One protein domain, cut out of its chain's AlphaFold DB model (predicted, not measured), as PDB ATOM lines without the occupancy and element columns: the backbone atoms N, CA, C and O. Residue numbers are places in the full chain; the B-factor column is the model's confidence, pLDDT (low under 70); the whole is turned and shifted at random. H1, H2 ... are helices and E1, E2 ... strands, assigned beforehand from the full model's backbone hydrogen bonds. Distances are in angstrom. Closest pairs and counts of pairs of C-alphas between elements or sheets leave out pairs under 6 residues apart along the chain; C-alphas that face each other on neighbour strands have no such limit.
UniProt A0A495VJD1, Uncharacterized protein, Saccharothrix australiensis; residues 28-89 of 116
ATOM      1  N   ASP A  28     -16.071  25.494  37.467       73.31
ATOM      2  CA  ASP A  28     -17.044  26.004  38.434       73.31
ATOM      3  C   ASP A  28     -17.624  24.861  39.267       73.31
ATOM      4  O   ASP A  28     -17.673  24.959  40.488       73.31
ATOM      5  N   THR A  29     -18.014  23.743  38.651       71.12
ATOM      6  CA  THR A  29     -18.539  22.592  39.404       71.12
ATOM      7  C   THR A  29     -17.508  21.947  40.331       71.12
ATOM      8  O   THR A  29     -17.883  21.536  41.428       71.12
ATOM      9  N   ILE A  30     -16.227  21.905  39.948       73.19
ATOM     10  CA  ILE A  30     -15.136  21.431  40.812       73.19
ATOM     11  C   ILE A  30     -14.986  22.366  42.013       73.19
ATOM     12  O   ILE A  30     -15.043  21.908  43.156       73.19
ATOM     13  N   ALA A  31     -14.897  23.677  41.771       73.50
ATOM     14  CA  ALA A  31     -14.822  24.666  42.839       73.50
ATOM     15  C   ALA A  31     -16.041  24.572  43.773       73.50
ATOM     16  O   ALA A  31     -15.906  24.592  44.993       73.50
ATOM     17  N   LEU A  32     -17.247  24.400  43.225       74.06
ATOM     18  CA  LEU A  32     -18.470  24.244  44.013       74.06
ATOM     19  C   LEU A  32     -18.464  22.955  44.841       74.06
ATOM     20  O   LEU A  32     -18.947  22.978  45.969       74.06
ATOM     21  N   GLN A  33     -17.913  21.850  44.333       75.94
ATOM     22  CA  GLN A  33     -17.811  20.588  45.070       75.94
ATOM     23  C   GLN A  33     -16.829  20.683  46.246       75.94
ATOM     24  O   GLN A  33     -17.125  20.183  47.337       75.94
ATOM     25  N   GLU A  34     -15.696  21.364  46.058       79.00
ATOM     26  CA  GLU A  34     -14.759  21.680  47.143       79.00
ATOM     27  C   GLU A  34     -15.445  22.531  48.225       79.00
ATOM     28  O   GLU A  34     -15.392  22.210  49.416       79.00
ATOM     29  N   LEU A  35     -16.185  23.566  47.810       76.38
ATOM     30  CA  LEU A  35     -16.920  24.462  48.708       76.38
ATOM     31  C   LEU A  35     -18.114  23.783  49.402       76.38
ATOM     32  O   LEU A  35     -18.415  24.075  50.561       76.38
ATOM     33  N   ALA A  36     -18.772  22.834  48.735       79.19
ATOM     34  CA  ALA A  36     -19.912  22.082  49.256       79.19
ATOM     35  C   ALA A  36     -19.504  20.929  50.191       79.19
ATOM     36  O   ALA A  36     -20.335  20.075  50.507       79.19
ATOM     37  N   ARG A  37     -18.244  20.893  50.651       81.06
ATOM     38  CA  ARG A  37     -17.682  19.834  51.509       81.06
ATOM     39  C   ARG A  37     -17.790  18.441  50.878       81.06
ATOM     40  O   ARG A  37     -18.138  17.475  51.555       81.06
ATOM     41  N   GLY A  38     -17.527  18.343  49.575       81.00
ATOM     42  CA  GLY A  38     -17.504  17.080  48.835       81.00
ATOM     43  C   GLY A  38     -18.865  16.592  48.330       81.00
ATOM     44  O   GLY A  38     -18.936  15.507  47.754       81.00
ATOM     45  N   ARG A  39     -19.944  17.369  48.503       83.56
ATOM     46  CA  ARG A  39     -21.258  17.020  47.942       83.56
ATOM     47  C   ARG A  39     -21.222  17.041  46.417       83.56
ATOM     48  O   ARG A  39     -20.675  17.959  45.814       83.56
ATOM     49  N   THR A  40     -21.849  16.049  45.797       86.06
ATOM     50  CA  THR A  40     -22.004  16.018  44.340       86.06
ATOM     51  C   THR A  40     -22.965  17.110  43.878       86.06
ATOM     52  O   THR A  40     -23.825  17.565  44.633       86.06
ATOM     53  N   TRP A  41     -22.880  17.490  42.604       83.31
ATOM     54  CA  TRP A  41     -23.793  18.475  42.022       83.31
ATOM     55  C   TRP A  41     -25.274  18.104  42.205       83.31
ATOM     56  O   TRP A  41     -26.078  18.933  42.625       83.31
ATOM     57  N   GLY A  42     -25.626  16.829  42.011       84.38
ATOM     58  CA  GLY A  42     -26.987  16.342  42.258       84.38
ATOM     59  C   GLY A  42     -27.434  16.492  43.718       84.38
ATOM     60  O   GLY A  42     -28.589  16.821  43.970       84.38
ATOM     61  N   GLN A  43     -26.527  16.313  44.685       88.94
ATOM     62  CA  GLN A  43     -26.820  16.538  46.105       88.94
ATOM     63  C   GLN A  43     -26.996  18.024  46.436       88.94
ATOM     64  O   GLN A  43     -27.802  18.357  47.302       88.94
ATOM     65  N   VAL A  44     -26.265  18.916  45.763       88.31
ATOM     66  CA  VAL A  44     -26.451  20.368  45.905       88.31
ATOM     67  C   VAL A  44     -27.826  20.777  45.378       88.31
ATOM     68  O   VAL A  44     -28.568  21.442  46.093       88.31
ATOM     69  N   LEU A  45     -28.204  20.327  44.178       87.31
ATOM     70  CA  LEU A  45     -29.515  20.631  43.598       87.31
ATOM     71  C   LEU A  45     -30.665  20.079  44.452       87.31
ATOM     72  O   LEU A  45     -31.600  20.808  44.764       87.31
ATOM     73  N   LEU A  46     -30.560  18.828  44.910       88.88
ATOM     74  CA  LEU A  46     -31.554  18.236  45.808       88.88
ATOM     75  C   LEU A  46     -31.637  18.981  47.151       88.88
ATOM     76  O   LEU A  46     -32.719  19.137  47.712       88.88
ATOM     77  N   GLY A  47     -30.496  19.439  47.674       87.75
ATOM     78  CA  GLY A  47     -30.442  20.238  48.893       87.75
ATOM     79  C   GLY A  47     -31.144  21.587  48.741       87.75
ATOM     80  O   GLY A  47     -31.792  22.034  49.683       87.75
ATOM     81  N   LEU A  48     -31.080  22.212  47.560       88.56
ATOM     82  CA  LEU A  48     -31.780  23.466  47.287       88.56
ATOM     83  C   LEU A  48     -33.302  23.304  47.437       88.56
ATOM     84  O   LEU A  48     -33.932  24.113  48.116       88.56
ATOM     85  N   ASP A  49     -33.871  22.233  46.878       87.12
ATOM     86  CA  ASP A  49     -35.305  21.926  46.999       87.12
ATOM     87  C   ASP A  49     -35.727  21.644  48.454       87.12
ATOM     88  O   ASP A  49     -36.887  21.822  48.822       87.12
ATOM     89  N   GLN A  50     -34.779  21.230  49.299       89.38
ATOM     90  CA  GLN A  50     -34.976  20.980  50.730       89.38
ATOM     91  C   GLN A  50     -34.618  22.181  51.618       89.38
ATOM     92  O   GLN A  50     -34.631  22.052  52.842       89.38
ATOM     93  N   LEU A  51     -34.300  23.341  51.031       87.31
ATOM     94  CA  LEU A  51     -33.849  24.537  51.751       87.31
ATOM     95  C   LEU A  51     -32.585  24.297  52.605       87.31
ATOM     96  O   LEU A  51     -32.380  24.955  53.626       87.31
ATOM     97  N   ASP A  52     -31.715  23.370  52.195       90.56
ATOM     98  CA  ASP A  52     -30.432  23.136  52.855       90.56
ATOM     99  C   ASP A  52     -29.532  24.374  52.727       90.56
ATOM    100  O   ASP A  52     -29.263  24.893  51.638       90.56
ATOM    101  N   MET A  53     -29.027  24.837  53.871       88.19
ATOM    102  CA  MET A  53     -28.241  26.068  53.960       88.19
ATOM    103  C   MET A  53     -26.962  26.035  53.118       88.19
ATOM    104  O   MET A  53     -26.557  27.063  52.576       88.19
ATOM    105  N   VAL A  54     -26.302  24.879  53.019       87.44
ATOM    106  CA  VAL A  54     -25.052  24.749  52.259       87.44
ATOM    107  C   VAL A  54     -25.353  24.835  50.769       87.44
ATOM    108  O   VAL A  54     -24.668  25.572  50.066       87.44
ATOM    109  N   ALA A  55     -26.398  24.153  50.300       89.50
ATOM    110  CA  ALA A  55     -26.830  24.202  48.908       89.50
ATOM    111  C   ALA A  55     -27.196  25.626  48.474       89.50
ATOM    112  O   ALA A  55     -26.679  26.117  47.469       89.50
ATOM    113  N   VAL A  56     -28.006  26.325  49.275       90.75
ATOM    114  CA  VAL A  56     -28.379  27.723  49.015       90.75
ATOM    115  C   VAL A  56     -27.148  28.631  48.993       90.75
ATOM    116  O   VAL A  56     -26.999  29.440  48.080       90.75
ATOM    117  N   LYS A  57     -26.226  28.479  49.953       89.50
ATOM    118  CA  LYS A  57     -25.001  29.292  50.015       89.50
ATOM    119  C   LYS A  57     -24.086  29.067  48.805       89.50
ATOM    120  O   LYS A  57     -23.556  30.031  48.260       89.50
ATOM    121  N   VAL A  58     -23.911  27.814  48.384       89.50
ATOM    122  CA  VAL A  58     -23.088  27.415  47.228       89.50
ATOM    123  C   VAL A  58     -23.660  27.969  45.925       89.50
ATOM    124  O   VAL A  58     -22.928  28.572  45.143       89.50
ATOM    125  N   LEU A  59     -24.968  27.842  45.715       90.94
ATOM    126  CA  LEU A  59     -25.613  28.328  44.496       90.94
ATOM    127  C   LEU A  59     -25.702  29.859  44.446       90.94
ATOM    128  O   LEU A  59     -25.492  30.443  43.385       90.94
ATOM    129  N   LEU A  60     -25.911  30.527  45.585       90.94
ATOM    130  CA  LEU A  60     -25.827  31.988  45.659       90.94
ATOM    131  C   LEU A  60     -24.412  32.485  45.336       90.94
ATOM    132  O   LEU A  60     -24.252  33.465  44.610       90.94
ATOM    133  N   TRP A  61     -23.378  31.818  45.857       89.62
ATOM    134  CA  TRP A  61     -21.992  32.147  45.523       89.62
ATOM    135  C   TRP A  61     -21.727  32.024  44.020       89.62
ATOM    136  O   TRP A  61     -21.175  32.947  43.421       89.62
ATOM    137  N   ALA A  62     -22.178  30.924  43.409       89.19
ATOM    138  CA  ALA A  62     -22.062  30.705  41.971       89.19
ATOM    139  C   ALA A  62     -22.746  31.826  41.173       89.19
ATOM    140  O   ALA A  62     -22.155  32.372  40.243       89.19
ATOM    141  N   ALA A  63     -23.959  32.220  41.578       90.62
ATOM    142  CA  ALA A  63     -24.720  33.290  40.937       90.62
ATOM    143  C   ALA A  63     -23.989  34.645  40.991       90.62
ATOM    144  O   ALA A  63     -23.915  35.353  39.988       90.62
ATOM    145  N   ARG A  64     -23.393  34.995  42.140       89.56
ATOM    146  CA  ARG A  64     -22.607  36.233  42.296       89.56
ATOM    147  C   ARG A  64     -21.352  36.229  41.431       89.56
ATOM    148  O   ARG A  64     -21.091  37.201  40.727       89.56
ATOM    149  N   ARG A  65     -20.617  35.112  41.421       85.69
ATOM    150  CA  ARG A  65     -19.417  34.955  40.591       85.69
ATOM    151  C   ARG A  65     -19.744  35.074  39.101       85.69
ATOM    152  O   ARG A  65     -19.040  35.786  38.391       85.69
ATOM    153  N   ALA A  66     -20.827  34.442  38.643       86.00
ATOM    154  CA  ALA A  66     -21.295  34.540  37.259       86.00
ATOM    155  C   ALA A  66     -21.694  35.975  36.866       86.00
ATOM    156  O   ALA A  66     -21.518  36.372  35.718       86.00
ATOM    157  N   ALA A  67     -22.174  36.776  37.824       86.56
ATOM    158  CA  ALA A  67     -22.477  38.193  37.635       86.56
ATOM    159  C   ALA A  67     -21.240  39.117  37.687       86.56
ATOM    160  O   ALA A  67     -21.389  40.334  37.589       86.56
ATOM    161  N   GLY A  68     -20.029  38.569  37.850       85.38
ATOM    162  CA  GLY A  68     -18.796  39.351  37.945       85.38
ATOM    163  C   GLY A  68     -18.557  39.993  39.315       85.38
ATOM    164  O   GLY A  68     -17.770  40.929  39.404       85.38
ATOM    165  N   ASP A  69     -19.213  39.503  40.372       84.25
ATOM    166  CA  ASP A  69     -19.016  39.933  41.761       84.25
ATOM    167  C   ASP A  69     -18.107  38.917  42.493       84.25
ATOM    168  O   ASP A  69     -18.588  37.867  42.943       84.25
ATOM    169  N   PRO A  70     -16.778  39.154  42.565       72.94
ATOM    170  CA  PRO A  70     -15.799  38.185  43.054       72.94
ATOM    171  C   PRO A  70     -15.796  38.126  44.586       72.94
ATOM    172  O   PRO A  70     -14.861  38.565  45.253       72.94
ATOM    173  N   VAL A  71     -16.859  37.571  45.163       78.75
ATOM    174  CA  VAL A  71     -17.001  37.441  46.616       78.75
ATOM    175  C   VAL A  71     -16.362  36.144  47.110       78.75
ATOM    176  O   VAL A  71     -16.670  35.068  46.583       78.75
ATOM    177  N   PRO A  72     -15.513  36.191  48.153       79.62
ATOM    178  CA  PRO A  72     -15.023  34.986  48.808       79.62
ATOM    179  C   PRO A  72     -16.179  34.179  49.411       79.62
ATOM    180  O   PRO A  72     -17.073  34.725  50.052       79.62
ATOM    181  N   PHE A  73     -16.160  32.853  49.263       73.62
ATOM    182  CA  PHE A  73     -17.237  31.993  49.777       73.62
ATOM    183  C   PHE A  73     -17.464  32.135  51.298       73.62
ATOM    184  O   PHE A  73     -18.597  32.039  51.782       73.62
ATOM    185  N   GLY A  74     -16.391  32.387  52.058       72.69
ATOM    186  CA  GLY A  74     -16.445  32.628  53.503       72.69
ATOM    187  C   GLY A  74     -17.287  33.846  53.887       72.69
ATOM    188  O   GLY A  74     -18.014  33.787  54.878       72.69
ATOM    189  N   ASP A  75     -17.291  34.878  53.043       75.62
ATOM    190  CA  ASP A  75     -17.884  36.190  53.331       75.62
ATOM    191  C   ASP A  75     -19.388  36.252  53.032       75.62
ATOM    192  O   ASP A  75     -20.069  37.240  53.315       75.62
ATOM    193  N   LEU A  76     -19.952  35.171  52.492       76.94
ATOM    194  CA  LEU A  76     -21.393  35.008  52.353       76.94
ATOM    195  C   LEU A  76     -22.021  34.712  53.719       76.94
ATOM    196  O   LEU A  76     -22.181  33.555  54.126       76.94
ATOM    197  N   SER A  77     -22.379  35.791  54.407       80.06
ATOM    198  CA  SER A  77     -23.179  35.796  55.628       80.06
ATOM    199  C   SER A  77     -24.418  36.668  55.431       80.06
ATOM    200  O   SER A  77     -24.333  37.808  54.959       80.06
ATOM    201  N   PHE A  78     -25.585  36.107  55.736       83.44
ATOM    202  CA  PHE A  78     -26.873  36.788  55.677       83.44
ATOM    203  C   PHE A  78     -27.901  36.053  56.543       83.44
ATOM    204  O   PHE A  78     -27.828  34.825  56.662       83.44
ATOM    205  N   PRO A  79     -28.860  36.766  57.152       86.69
ATOM    206  CA  PRO A  79     -29.981  36.127  57.820       86.69
ATOM    207  C   PRO A  79     -30.925  35.518  56.777       86.69
ATOM    208  O   PRO A  79     -31.171  36.097  55.720       86.69
ATOM    209  N   TRP A  80     -31.476  34.344  57.084       83.81
ATOM    210  CA  TRP A  80     -32.267  33.564  56.125       83.81
ATOM    211  C   TRP A  80     -33.467  34.332  55.555       83.81
ATOM    212  O   TRP A  80     -33.755  34.235  54.369       83.81
ATOM    213  N   GLY A  81     -34.122  35.157  56.379       86.81
ATOM    214  CA  GLY A  81     -35.279  35.958  55.968       86.81
ATOM    215  C   GLY A  81     -34.977  37.096  54.984       86.81
ATOM    216  O   GLY A  81     -35.912  37.687  54.457       86.81
ATOM    217  N   GLU A  82     -33.705  37.413  54.724       90.44
ATOM    218  CA  GLU A  82     -33.311  38.435  53.741       90.44
ATOM    219  C   GLU A  82     -33.083  37.875  52.333       90.44
ATOM    220  O   GLU A  82     -32.926  38.656  51.390       90.44
ATOM    221  N   LEU A  83     -33.024  36.548  52.183       92.88
ATOM    222  CA  LEU A  83     -32.786  35.900  50.901       92.88
ATOM    223  C   LEU A  83     -34.082  35.297  50.364       92.88
ATOM    224  O   LEU A  83     -34.673  34.414  50.979       92.88
ATOM    225  N   ALA A  84     -34.467  35.718  49.164       92.19
ATOM    226  CA  ALA A  84     -35.472  35.027  48.370       92.19
ATOM    227  C   ALA A  84     -34.799  34.341  47.180       92.19
ATOM    228  O   ALA A  84     -33.885  34.907  46.572       92.19
ATOM    229  N   PHE A  85     -35.266  33.147  46.821       92.12
ATOM    230  CA  PHE A  85     -34.866  32.503  45.577       92.12
ATOM    231  C   PHE A  85     -36.011  31.731  44.930       92.12
ATOM    232  O   PHE A  85     -36.931  31.280  45.609       92.12
ATOM    233  N   GLU A  86     -35.954  31.599  43.610       92.31
ATOM    234  CA  GLU A  86     -36.958  30.880  42.828       92.31
ATOM    235  C   GLU A  86     -36.365  30.351  41.518       92.31
ATOM    236  O   GLU A  86     -35.417  30.917  40.966       92.31
ATOM    237  N   TRP A  87     -36.960  29.279  41.004       90.50
ATOM    238  CA  TRP A  87     -36.687  28.789  39.658       90.50
ATOM    239  C   TRP A  87     -37.438  29.637  38.625       90.50
ATOM    240  O   TRP A  87     -38.645  29.842  38.760       90.50
ATOM    241  N   ILE A  88     -36.744  30.074  37.577       90.94
ATOM    242  CA  ILE A  88     -37.294  30.862  36.465       90.94
ATOM    243  C   ILE A  88     -36.980  30.190  35.120       90.94
ATOM    244  O   ILE A  88     -36.097  29.332  35.027       90.94
ATOM    245  N   ASP A  89     -37.682  30.597  34.063       86.62
ATOM    246  CA  ASP A  89     -37.502  30.029  32.717       86.62
ATOM    247  C   ASP A  89     -36.353  30.682  31.923       86.62
ATOM    248  O   ASP A  89     -35.864  30.118  30.947       86.62
TER     249      ASP A  89
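Overview. This is residues 28 to 89 of the 116 residues of an uncharacterized protein of Saccharothrix australiensis (UniProt A0A495VJD1). The longest helix, H3, stands in the middle, with H1 and H2 packed on it, while a long loop, residues 67 to 83, swings away to the lone strand E1, on the other side of H3 from H1. The printed part has 62 residues, with H1, H2, H3 and E1 in chain order, mostly helix. It is compact, radius of gyration of the C-alphas 11.3 A, spanning 27 by 26 by 25 A.

Along the chain. H1, residues 28 to 35, begins at C-alpha (-17.044, 26.004, 38.434) and measures 10.4 A. H2, residues 41 to 49, measures 13.0 A. H3, residues 53 to 66, measures 20.0 A. E1, residues 84 to 88, measures 12.7 A, ending at C-alpha (-37.294, 30.862, 36.465).

Arrangement. H3 touches H1 with residues 58 to 62 alone, closest C-alphas Leu 32 and Val 58, 6.5 A, at a steep tilt of 38 degrees, opposite ways. H3 touches H2 with residues 54 to 58 alone, closest C-alphas Val 44 and Ala 55, 4.9 A; the tilt of 69.9 degrees, opposite ways, is only just steep. H1 and H2 are close but not clearly touching, closest C-alphas Gln 33 and Trp 41, 7.0 A. E1 is apart from H1, H2 and H3 and pairs with no named strand. In H1, H2 and H3 every O i to N i+4 pair is within hydrogen-bond range.

Size, cuts and confidence. The farthest C-alphas, Gly 74 and Asp 89, are 29.7 A apart. The link from H3 to E1 is long; the other two are tight. The printed part has no cut, and no printed residue is under 70 in pLDDT.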